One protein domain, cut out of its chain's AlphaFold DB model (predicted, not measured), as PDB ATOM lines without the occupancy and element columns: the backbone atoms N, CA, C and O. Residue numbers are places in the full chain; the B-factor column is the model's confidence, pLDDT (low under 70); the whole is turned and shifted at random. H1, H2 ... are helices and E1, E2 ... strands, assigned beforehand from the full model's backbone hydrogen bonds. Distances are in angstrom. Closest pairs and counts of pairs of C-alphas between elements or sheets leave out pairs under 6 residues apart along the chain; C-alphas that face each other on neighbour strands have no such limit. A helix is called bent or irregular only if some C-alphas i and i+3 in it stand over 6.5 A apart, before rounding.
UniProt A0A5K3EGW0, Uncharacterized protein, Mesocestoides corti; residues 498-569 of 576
ATOM      1  N   CYS A 498     171.902 127.014 175.651       89.44
ATOM      2  CA  CYS A 498     170.655 126.257 175.780       89.44
ATOM      3  C   CYS A 498     169.385 127.113 175.614       89.44
ATOM      4  O   CYS A 498     168.392 126.619 175.081       89.44
ATOM      5  N   MET A 499     169.404 128.388 176.020       92.25
ATOM      6  CA  MET A 499     168.284 129.314 175.812       92.25
ATOM      7  C   MET A 499     168.243 129.811 174.368       92.25
ATOM      8  O   MET A 499     167.160 129.915 173.799       92.25
ATOM      9  N   ALA A 500     169.403 130.020 173.735       90.19
ATOM     10  CA  ALA A 500     169.482 130.327 172.305       90.19
ATOM     11  C   ALA A 500     168.933 129.176 171.436       90.19
ATOM     12  O   ALA A 500     168.197 129.422 170.478       90.19
ATOM     13  N   ILE A 501     169.225 127.921 171.802       89.38
ATOM     14  CA  ILE A 501     168.659 126.725 171.158       89.38
ATOM     15  C   ILE A 501     167.143 126.657 171.368       89.38
ATOM     16  O   ILE A 501     166.406 126.560 170.387       89.38
ATOM     17  N   HIS A 502     166.654 126.787 172.605       91.00
ATOM     18  CA  HIS A 502     165.212 126.742 172.872       91.00
ATOM     19  C   HIS A 502     164.456 127.887 172.168       91.00
ATOM     20  O   HIS A 502     163.408 127.659 171.568       91.00
ATOM     21  N   MET A 503     165.023 129.098 172.124       93.00
ATOM     22  CA  MET A 503     164.492 130.216 171.336       93.00
ATOM     23  C   MET A 503     164.406 129.881 169.840       93.00
ATOM     24  O   MET A 503     163.396 130.169 169.194       93.00
ATOM     25  N   ALA A 504     165.435 129.247 169.275       89.94
ATOM     26  CA  ALA A 504     165.419 128.817 167.883       89.94
ATOM     27  C   ALA A 504     164.339 127.754 167.608       89.94
ATOM     28  O   ALA A 504     163.742 127.760 166.532       89.94
ATOM     29  N   GLU A 505     164.048 126.869 168.564       90.62
ATOM     30  CA  GLU A 505     162.925 125.925 168.483       90.62
ATOM     31  C   GLU A 505     161.564 126.630 168.527       90.62
ATOM     32  O   GLU A 505     160.719 126.337 167.681       90.62
ATOM     33  N   VAL A 506     161.358 127.587 169.443       91.94
ATOM     34  CA  VAL A 506     160.141 128.425 169.496       91.94
ATOM     35  C   VAL A 506     159.901 129.091 168.144       91.94
ATOM     36  O   VAL A 506     158.838 128.932 167.548       91.94
ATOM     37  N   LEU A 507     160.908 129.782 167.607       90.81
ATOM     38  CA  LEU A 507     160.798 130.482 166.327       90.81
ATOM     39  C   LEU A 507     160.459 129.517 165.175       90.81
ATOM     40  O   LEU A 507     159.623 129.836 164.332       90.81
ATOM     41  N   LYS A 508     161.013 128.296 165.167       88.12
ATOM     42  CA  LYS A 508     160.637 127.249 164.194       88.12
ATOM     43  C   LYS A 508     159.180 126.795 164.338       88.12
ATOM     44  O   LYS A 508     158.547 126.542 163.313       88.12
ATOM     45  N   ARG A 509     158.627 126.712 165.560       89.06
ATOM     46  CA  ARG A 509     157.196 126.395 165.778       89.06
ATOM     47  C   ARG A 509     156.294 127.435 165.106       89.06
ATOM     48  O   ARG A 509     155.350 127.063 164.411       89.06
ATOM     49  N   TYR A 510     156.618 128.720 165.258       87.94
ATOM     50  CA  TYR A 510     155.797 129.823 164.751       87.94
ATOM     51  C   TYR A 510     156.065 130.218 163.287       87.94
ATOM     52  O   TYR A 510     155.239 130.906 162.690       87.94
ATOM     53  N   ALA A 511     157.151 129.748 162.659       83.25
ATOM     54  CA  ALA A 511     157.512 130.133 161.288       83.25
ATOM     55  C   ALA A 511     156.427 129.816 160.237       83.25
ATOM     56  O   ALA A 511     156.233 130.577 159.293       83.25
ATOM     57  N   ASN A 512     155.671 128.731 160.429       72.12
ATOM     58  CA  ASN A 512     154.612 128.305 159.506       72.12
ATOM     59  C   ASN A 512     153.251 128.996 159.741       72.12
ATOM     60  O   ASN A 512     152.295 128.692 159.032       72.12
ATOM     61  N   VAL A 513     153.132 129.894 160.730       69.12
ATOM     62  CA  VAL A 513     151.849 130.525 161.110       69.12
ATOM     63  C   VAL A 513     151.408 131.613 160.113       69.12
ATOM     64  O   VAL A 513     150.226 131.929 160.039       69.12
ATOM     65  N   GLY A 514     152.326 132.078 159.254       59.22
ATOM     66  CA  GLY A 514     151.988 132.691 157.966       59.22
ATOM     67  C   GLY A 514     151.823 134.210 157.963       59.22
ATOM     68  O   GLY A 514     150.715 134.704 157.787       59.22
ATOM     69  N   ASP A 515     152.938 134.944 158.052       62.69
ATOM     70  CA  ASP A 515     152.978 136.377 157.702       62.69
ATOM     71  C   ASP A 515     154.401 136.859 157.329       62.69
ATOM     72  O   ASP A 515     154.802 137.964 157.687       62.69
ATOM     73  N   ASP A 516     155.240 136.018 156.703       66.88
ATOM     74  CA  ASP A 516     156.682 136.271 156.452       66.88
ATOM     75  C   ASP A 516     157.420 136.861 157.680       66.88
ATOM     76  O   ASP A 516     158.236 137.783 157.584       66.88
ATOM     77  N   ALA A 517     157.042 136.394 158.875       76.69
ATOM     78  CA  ALA A 517     157.479 136.942 160.158       76.69
ATOM     79  C   ALA A 517     158.825 136.366 160.623       76.69
ATOM     80  O   ALA A 517     159.553 137.023 161.371       76.69
ATOM     81  N   ILE A 518     159.133 135.144 160.181       80.38
ATOM     82  CA  ILE A 518     160.320 134.356 160.514       80.38
ATOM     83  C   ILE A 518     160.808 133.702 159.220       80.38
ATOM     84  O   ILE A 518     160.035 133.041 158.532       80.38
ATOM     85  N   ASP A 519     162.089 133.872 158.918       79.31
ATOM     86  CA  ASP A 519     162.776 133.307 157.763       79.31
ATOM     87  C   ASP A 519     163.927 132.414 158.259       79.31
ATOM     88  O   ASP A 519     164.869 132.872 158.922       79.31
ATOM     89  N   VAL A 520     163.806 131.106 158.011       79.44
ATOM     90  CA  VAL A 520     164.718 130.069 158.520       79.44
ATOM     91  C   VAL A 520     165.741 129.739 157.438       79.44
ATOM     92  O   VAL A 520     165.657 128.733 156.727       79.44
ATOM     93  N   LEU A 521     166.727 130.625 157.335       73.31
ATOM     94  CA  LEU A 521     167.806 130.612 156.357       73.31
ATOM     95  C   LEU A 521     168.784 129.454 156.614       73.31
ATOM     96  O   LEU A 521     169.856 129.599 157.208       73.31
ATOM     97  N   THR A 522     168.383 128.277 156.142       65.75
ATOM     98  CA  THR A 522     169.179 127.047 156.151       65.75
ATOM     99  C   THR A 522     170.004 126.980 154.860       65.75
ATOM    100  O   THR A 522     169.413 127.080 153.784       65.75
ATOM    101  N   PRO A 523     171.342 126.821 154.915       59.06
ATOM    102  CA  PRO A 523     172.157 126.735 153.705       59.06
ATOM    103  C   PRO A 523     171.761 125.531 152.837       59.06
ATOM    104  O   PRO A 523     171.642 124.408 153.328       59.06
ATOM    105  N   GLU A 524     171.565 125.753 151.537       49.53
ATOM    106  CA  GLU A 524     171.214 124.684 150.599       49.53
ATOM    107  C   GLU A 524     172.386 123.695 150.468       49.53
ATOM    108  O   GLU A 524     173.489 124.069 150.070       49.53
ATOM    109  N   GLY A 525     172.158 122.434 150.853       55.72
ATOM    110  CA  GLY A 525     173.211 121.415 150.951       55.72
ATOM    111  C   GLY A 525     173.949 121.359 152.297       55.72
ATOM    112  O   GLY A 525     174.995 120.721 152.370       55.72
ATOM    113  N   ALA A 526     173.430 121.997 153.352       51.75
ATOM    114  CA  ALA A 526     173.967 121.877 154.708       51.75
ATOM    115  C   ALA A 526     173.999 120.421 155.218       51.75
ATOM    116  O   ALA A 526     172.966 119.753 155.297       51.75
ATOM    117  N   GLU A 527     175.179 119.965 155.643       55.28
ATOM    118  CA  GLU A 527     175.318 118.836 156.571       55.28
ATOM    119  C   GLU A 527     174.866 119.257 157.986       55.28
ATOM    120  O   GLU A 527     174.760 120.451 158.282       55.28
ATOM    121  N   TYR A 528     174.586 118.282 158.859       54.88
ATOM    122  CA  TYR A 528     173.848 118.497 160.114       54.88
ATOM    123  C   TYR A 528     174.507 119.485 161.104       54.88
ATOM    124  O   TYR A 528     173.798 120.054 161.925       54.88
ATOM    125  N   ASP A 529     175.811 119.753 160.987       60.41
ATOM    126  CA  ASP A 529     176.566 120.669 161.862       60.41
ATOM    127  C   ASP A 529     176.614 122.143 161.388       60.41
ATOM    128  O   ASP A 529     177.354 122.958 161.951       60.41
ATOM    129  N   CYS A 530     175.888 122.526 160.329       58.09
ATOM    130  CA  CYS A 530     175.962 123.897 159.799       58.09
ATOM    131  C   CYS A 530     175.285 124.939 160.720       58.09
ATOM    132  O   CYS A 530     174.192 124.693 161.234       58.09
ATOM    133  N   PRO A 531     175.855 126.154 160.866       65.19
ATOM    134  CA  PRO A 531     175.249 127.221 161.660       65.19
ATOM    135  C   PRO A 531     173.941 127.705 161.020       65.19
ATOM    136  O   PRO A 531     173.947 128.349 159.968       65.19
ATOM    137  N   GLN A 532     172.807 127.403 161.653       76.31
ATOM    138  CA  GLN A 532     171.498 127.814 161.151       76.31
ATOM    139  C   GLN A 532     171.253 129.299 161.430       76.31
ATOM    140  O   GLN A 532     171.381 129.752 162.571       76.31
ATOM    141  N   ILE A 533     170.870 130.047 160.393       81.75
ATOM    142  CA  ILE A 533     170.500 131.455 160.519       81.75
ATOM    143  C   ILE A 533     168.980 131.551 160.631       81.75
ATOM    144  O   ILE A 533     168.254 131.024 159.790       81.75
ATOM    145  N   ILE A 534     168.493 132.248 161.657       86.50
ATOM    146  CA  ILE A 534     167.076 132.612 161.772       86.50
ATOM    147  C   ILE A 534     166.988 134.134 161.801       86.50
ATOM    148  O   ILE A 534     167.558 134.782 162.683       86.50
ATOM    149  N   ALA A 535     166.289 134.697 160.821       87.50
ATOM    150  CA  ALA A 535     165.916 136.103 160.787       87.50
ATOM    151  C   ALA A 535     164.428 136.221 161.132       87.50
ATOM    152  O   ALA A 535     163.623 135.417 160.675       87.50
ATOM    153  N   PHE A 536     164.041 137.206 161.939       89.19
ATOM    154  CA  PHE A 536     162.631 137.436 162.253       89.19
ATOM    155  C   PHE A 536     162.335 138.900 162.568       89.19
ATOM    156  O   PHE A 536     163.230 139.693 162.876       89.19
ATOM    157  N   ASN A 537     161.055 139.255 162.482       87.69
ATOM    158  CA  ASN A 537     160.545 140.582 162.788       87.69
ATOM    159  C   ASN A 537     159.613 140.517 164.003       87.69
ATOM    160  O   ASN A 537     158.470 140.085 163.881       87.69
ATOM    161  N   LEU A 538     160.089 141.004 165.153       88.06
ATOM    162  CA  LEU A 538     159.340 141.047 166.418       88.06
ATOM    163  C   LEU A 538     157.934 141.659 166.284       88.06
ATOM    164  O   LEU A 538     157.008 141.172 166.919       88.06
ATOM    165  N   ARG A 539     157.743 142.674 165.423       86.81
ATOM    166  CA  ARG A 539     156.429 143.316 165.195       86.81
ATOM    167  C   ARG A 539     155.434 142.462 164.396       86.81
ATOM    168  O   ARG A 539     154.279 142.852 164.277       86.81
ATOM    169  N   LYS A 540     155.883 141.348 163.808       87.06
ATOM    170  CA  LYS A 540     155.060 140.381 163.064       87.06
ATOM    171  C   LYS A 540     154.878 139.047 163.801       87.06
ATOM    172  O   LYS A 540     154.205 138.161 163.281       87.06
ATOM    173  N   LEU A 541     155.512 138.855 164.958       87.75
ATOM    174  CA  LEU A 541     155.362 137.611 165.709       87.75
ATOM    175  C   LEU A 541     153.974 137.545 166.372       87.75
ATOM    176  O   LEU A 541     153.515 138.565 166.891       87.75
ATOM    177  N   PRO A 542     153.328 136.364 166.415       88.94
ATOM    178  CA  PRO A 542     152.161 136.136 167.263       88.94
ATOM    179  C   PRO A 542     152.462 136.471 168.728       88.94
ATOM    180  O   PRO A 542     153.601 136.314 169.185       88.94
ATOM    181  N   LEU A 543     151.448 136.906 169.480       88.31
ATOM    182  CA  LEU A 543     151.623 137.298 170.881       88.31
ATOM    183  C   LEU A 543     152.150 136.130 171.722       88.31
ATOM    184  O   LEU A 543     153.012 136.318 172.572       88.31
ATOM    185  N   GLU A 544     151.674 134.925 171.432       90.31
ATOM    186  CA  GLU A 544     152.061 133.663 172.057       90.31
ATOM    187  C   GLU A 544     153.570 133.414 171.904       90.31
ATOM    188  O   GLU A 544     154.256 133.071 172.865       90.31
ATOM    189  N   CYS A 545     154.117 133.702 170.718       91.81
ATOM    190  CA  CYS A 545     155.552 133.628 170.459       91.81
ATOM    191  C   CYS A 545     156.328 134.687 171.259       91.81
ATOM    192  O   CYS A 545     157.371 134.381 171.833       91.81
ATOM    193  N   LEU A 546     155.815 135.918 171.355       91.56
ATOM    194  CA  LEU A 546     156.438 136.987 172.149       91.56
ATOM    195  C   LEU A 546     156.398 136.701 173.663       91.56
ATOM    196  O   LEU A 546     157.342 137.058 174.373       91.56
ATOM    197  N   VAL A 547     155.357 136.019 174.157       91.75
ATOM    198  CA  VAL A 547     155.280 135.495 175.534       91.75
ATOM    199  C   VAL A 547     156.365 134.436 175.756       91.75
ATOM    200  O   VAL A 547     157.197 134.621 176.642       91.75
ATOM    201  N   GLU A 548     156.431 133.393 174.918       93.88
ATOM    202  CA  GLU A 548     157.450 132.331 175.025       93.88
ATOM    203  C   GLU A 548     158.885 132.893 174.967       93.88
ATOM    204  O   GLU A 548     159.737 132.513 175.772       93.88
ATOM    205  N   LEU A 549     159.159 133.853 174.074       93.88
ATOM    206  CA  LEU A 549     160.453 134.546 174.015       93.88
ATOM    207  C   LEU A 549     160.759 135.301 175.320       93.88
ATOM    208  O   LEU A 549     161.877 135.221 175.828       93.88
ATOM    209  N   THR A 550     159.769 135.994 175.892       93.44
ATOM    210  CA  THR A 550     159.923 136.710 177.170       93.44
ATOM    211  C   THR A 550     160.240 135.747 178.319       93.44
ATOM    212  O   THR A 550     161.098 136.050 179.151       93.44
ATOM    213  N   GLU A 551     159.601 134.576 178.364       94.69
ATOM    214  CA  GLU A 551     159.868 133.547 179.378       94.69
ATOM    215  C   GLU A 551     161.284 132.966 179.263       94.69
ATOM    216  O   GLU A 551     161.952 132.797 180.287       94.69
ATOM    217  N   ILE A 552     161.770 132.724 178.040       94.62
ATOM    218  CA  ILE A 552     163.119 132.193 177.776       94.62
ATOM    219  C   ILE A 552     164.203 133.180 178.207       94.62
ATOM    220  O   ILE A 552     165.118 132.798 178.930       94.62
ATOM    221  N   ILE A 553     164.074 134.456 177.841       94.06
ATOM    222  CA  ILE A 553     164.997 135.517 178.278       94.06
ATOM    223  C   ILE A 553     164.994 135.632 179.808       94.06
ATOM    224  O   ILE A 553     166.042 135.707 180.438       94.06
ATOM    225  N   THR A 554     163.815 135.569 180.429       94.38
ATOM    226  CA  THR A 554     163.690 135.643 181.894       94.38
ATOM    227  C   THR A 554     164.214 134.368 182.585       94.38
ATOM    228  O   THR A 554     164.473 134.378 183.787       94.38
ATOM    229  N   ALA A 555     164.394 133.256 181.863       93.75
ATOM    230  CA  ALA A 555     165.122 132.081 182.343       93.75
ATOM    231  C   ALA A 555     166.644 132.227 182.173       93.75
ATOM    232  O   ALA A 555     167.382 131.862 183.087       93.75
ATOM    233  N   ASP A 556     167.090 132.806 181.058       94.75
ATOM    234  CA  ASP A 556     168.486 133.143 180.767       94.75
ATOM    235  C   ASP A 556     169.081 134.066 181.845       94.75
ATOM    236  O   ASP A 556     170.049 133.705 182.514       94.75
ATOM    237  N   GLU A 557     168.402 135.186 182.116       93.69
ATOM    238  CA  GLU A 557     168.770 136.176 183.136       93.69
ATOM    239  C   GLU A 557     168.924 135.557 184.536       93.69
ATOM    240  O   GLU A 557     169.845 135.909 185.275       93.69
ATOM    241  N   ARG A 558     168.059 134.599 184.908       93.31
ATOM    242  CA  ARG A 558     168.156 133.892 186.198       93.31
ATOM    243  C   ARG A 558     169.390 132.993 186.272       93.31
ATOM    244  O   ARG A 558     170.045 132.975 187.308       93.31
ATOM    245  N   MET A 559     169.709 132.265 185.201       90.25
ATOM    246  CA  MET A 559     170.876 131.372 185.171       90.25
ATOM    247  C   MET A 559     172.196 132.146 185.165       90.25
ATOM    248  O   MET A 559     173.160 131.716 185.798       90.25
ATOM    249  N   SER A 560     172.247 133.298 184.493       90.62
ATOM    250  CA  SER A 560     173.419 134.174 184.535       90.62
ATOM    251  C   SER A 560     173.572 134.859 185.900       90.62
ATOM    252  O   SER A 560     174.666 134.845 186.459       90.62
ATOM    253  N   ALA A 561     172.483 135.316 186.529       90.50
ATOM    254  CA  ALA A 561     172.532 135.824 187.904       90.50
ATOM    255  C   ALA A 561     172.981 134.757 188.930       90.50
ATOM    256  O   ALA A 561     173.743 135.064 189.848       90.50
ATOM    257  N   GLU A 562     172.557 133.496 188.774       90.81
ATOM    258  CA  GLU A 562     173.025 132.376 189.607       90.81
ATOM    259  C   GLU A 562     174.523 132.092 189.391       90.81
ATOM    260  O   GLU A 562     175.262 131.895 190.361       90.81
ATOM    261  N   ARG A 563     174.998 132.139 188.138       88.50
ATOM    262  CA  ARG A 563     176.423 132.008 187.788       88.50
ATOM    263  C   ARG A 563     177.274 133.098 188.435       88.50
ATOM    264  O   ARG A 563     178.306 132.774 189.023       88.50
ATOM    265  N   ASP A 564     176.851 134.355 188.359       88.56
ATOM    266  CA  ASP A 564     177.597 135.490 188.915       88.56
ATOM    267  C   ASP A 564     177.618 135.467 190.449       88.56
ATOM    268  O   ASP A 564     178.650 135.747 191.068       88.56
ATOM    269  N   ALA A 565     176.516 135.049 191.082       89.69
ATOM    270  CA  ALA A 565     176.464 134.812 192.523       89.69
ATOM    271  C   ALA A 565     177.412 133.675 192.953       89.69
ATOM    272  O   ALA A 565     178.167 133.829 193.917       89.69
ATOM    273  N   ALA A 566     177.432 132.557 192.218       85.50
ATOM    274  CA  ALA A 566     178.328 131.432 192.484       85.50
ATOM    275  C   ALA A 566     179.810 131.795 192.267       85.50
ATOM    276  O   ALA A 566     180.663 131.423 193.076       85.50
ATOM    277  N   ALA A 567     180.122 132.562 191.216       83.12
ATOM    278  CA  ALA A 567     181.467 133.070 190.956       83.12
ATOM    279  C   ALA A 567     181.943 134.009 192.078       83.12
ATOM    280  O   ALA A 567     183.061 133.861 192.572       83.12
ATOM    281  N   SER A 568     181.070 134.913 192.535       83.38
ATOM    282  CA  SER A 568     181.349 135.821 193.654       83.38
ATOM    283  C   SER A 568     181.660 135.046 194.939       83.38
ATOM    284  O   SER A 568     182.709 135.258 195.549       83.38
ATOM    285  N   ALA A 569     180.813 134.076 195.305       78.56
ATOM    286  CA  ALA A 569     181.006 133.242 196.493       78.56
ATOM    287  C   ALA A 569     182.326 132.441 196.460       78.56
ATOM    288  O   ALA A 569     183.013 132.343 197.476       78.56
TER     289      ALA A 569
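Overview. This is residues 498 to 569 of the 576 residues of an uncharacterized protein of Mesocestoides corti (UniProt A0A5K3EGW0). Two helices, H1 and the much longer H2, lie side by side and run opposite ways, and a small hairpin of two strands, E1 and E2, packs on H1 near its later residues, 504 to 512. H2 runs on past H1 as an arm, with residues 560 to 569 standing free, and the tip of the hairpin, residues 524 to 529, sticks out as a loop. The printed part has 72 residues, with two named helices and two named strands in the order H1, E1, E2, H2. The two strands make one antiparallel sheet in the order E1 - E2, and the class is mostly helix. The whole is loose, with a radius of gyration of the C-alphas of 15.2 A, and flat, spanning 47 by 33 by 14 A.

Arrangement. The printed part begins with H1, residues 498 to 513, and ends with H2, residues 543 to 569. H1 and H2 touch, with 12 pairs of C-alphas within 8 A; their closest C-alphas are those of Met 499 and Ile 552, 6.2 A apart. Their lines stand at a shallow tilt of 3 degrees, and they run opposite ways. H2 touches H1 with residues 545 to 556 alone. After H1 come E1, residues 518 to 521, and E2, residues 533 to 536, which form a hairpin. E1 and E2 are antiparallel neighbours, with 162 degrees between their N-to-C directions. C-alphas 518 and 536 face each other at 4.2 A, and C-alphas 521 and 533 at 5.0 A. Across this pair, N 519 and O 535 are within hydrogen-bond range at 2.8 A, and N 521 and O 533 at 2.9 A. H1 and E1 have 6 pairs of C-alphas within 8 A, and their closest C-alphas, those of Ala 511 and Ile 518, are 5.1 A apart. H1 and E2 have 1 such pair, the C-alphas of Ala 504 and Ile 534, 7.4 A apart. E1 and H2 are apart. In the helices' backbones, 10 of 12 O i to N i+4 pairs are within hydrogen-bond range in H1, and 22 of 23 in H2.

Along the chain. H1 begins at C-alpha 498, at (170.655, 126.257, 175.780), and measures 24.2 A from first to last C-alpha. It is irregular: C-alphas 509 and 512 are 7.0 A apart, and its line is a rough one. E1 measures 9.3 A from first to last C-alpha, beginning at C-alpha 518, at (160.320, 134.356, 160.514). E2 measures 10.0 A. H2 measures 39.2 A and is not bent; it begins at C-alpha 543, at (151.623, 137.298, 170.881), and ends at C-alpha 569, at (181.006, 133.242, 196.493).

Size, cuts and confidence. The two C-alphas farthest apart are those of Gly 514 and Ala 569, at 48.2 A, while the first and last printed C-alphas, those of Cys 498 and Ala 569, are 24.2 A apart. Without the stretches that stand free, the body has 56 residues, spans 31 by 29 by 15 A and has a radius of gyration of 11.4 A. The printed part has no cut. The link from H1 to E1 is tight, with 4 residues; the link from E1 to E2 is long, with 11 residues; and the link from E2 to H2 is short, with 6 residues. The mean pLDDT of the printed part is 82.6. Confidence is low, under 70, at 14 residues, namely residues 513 to 516 and residues 522 to 531.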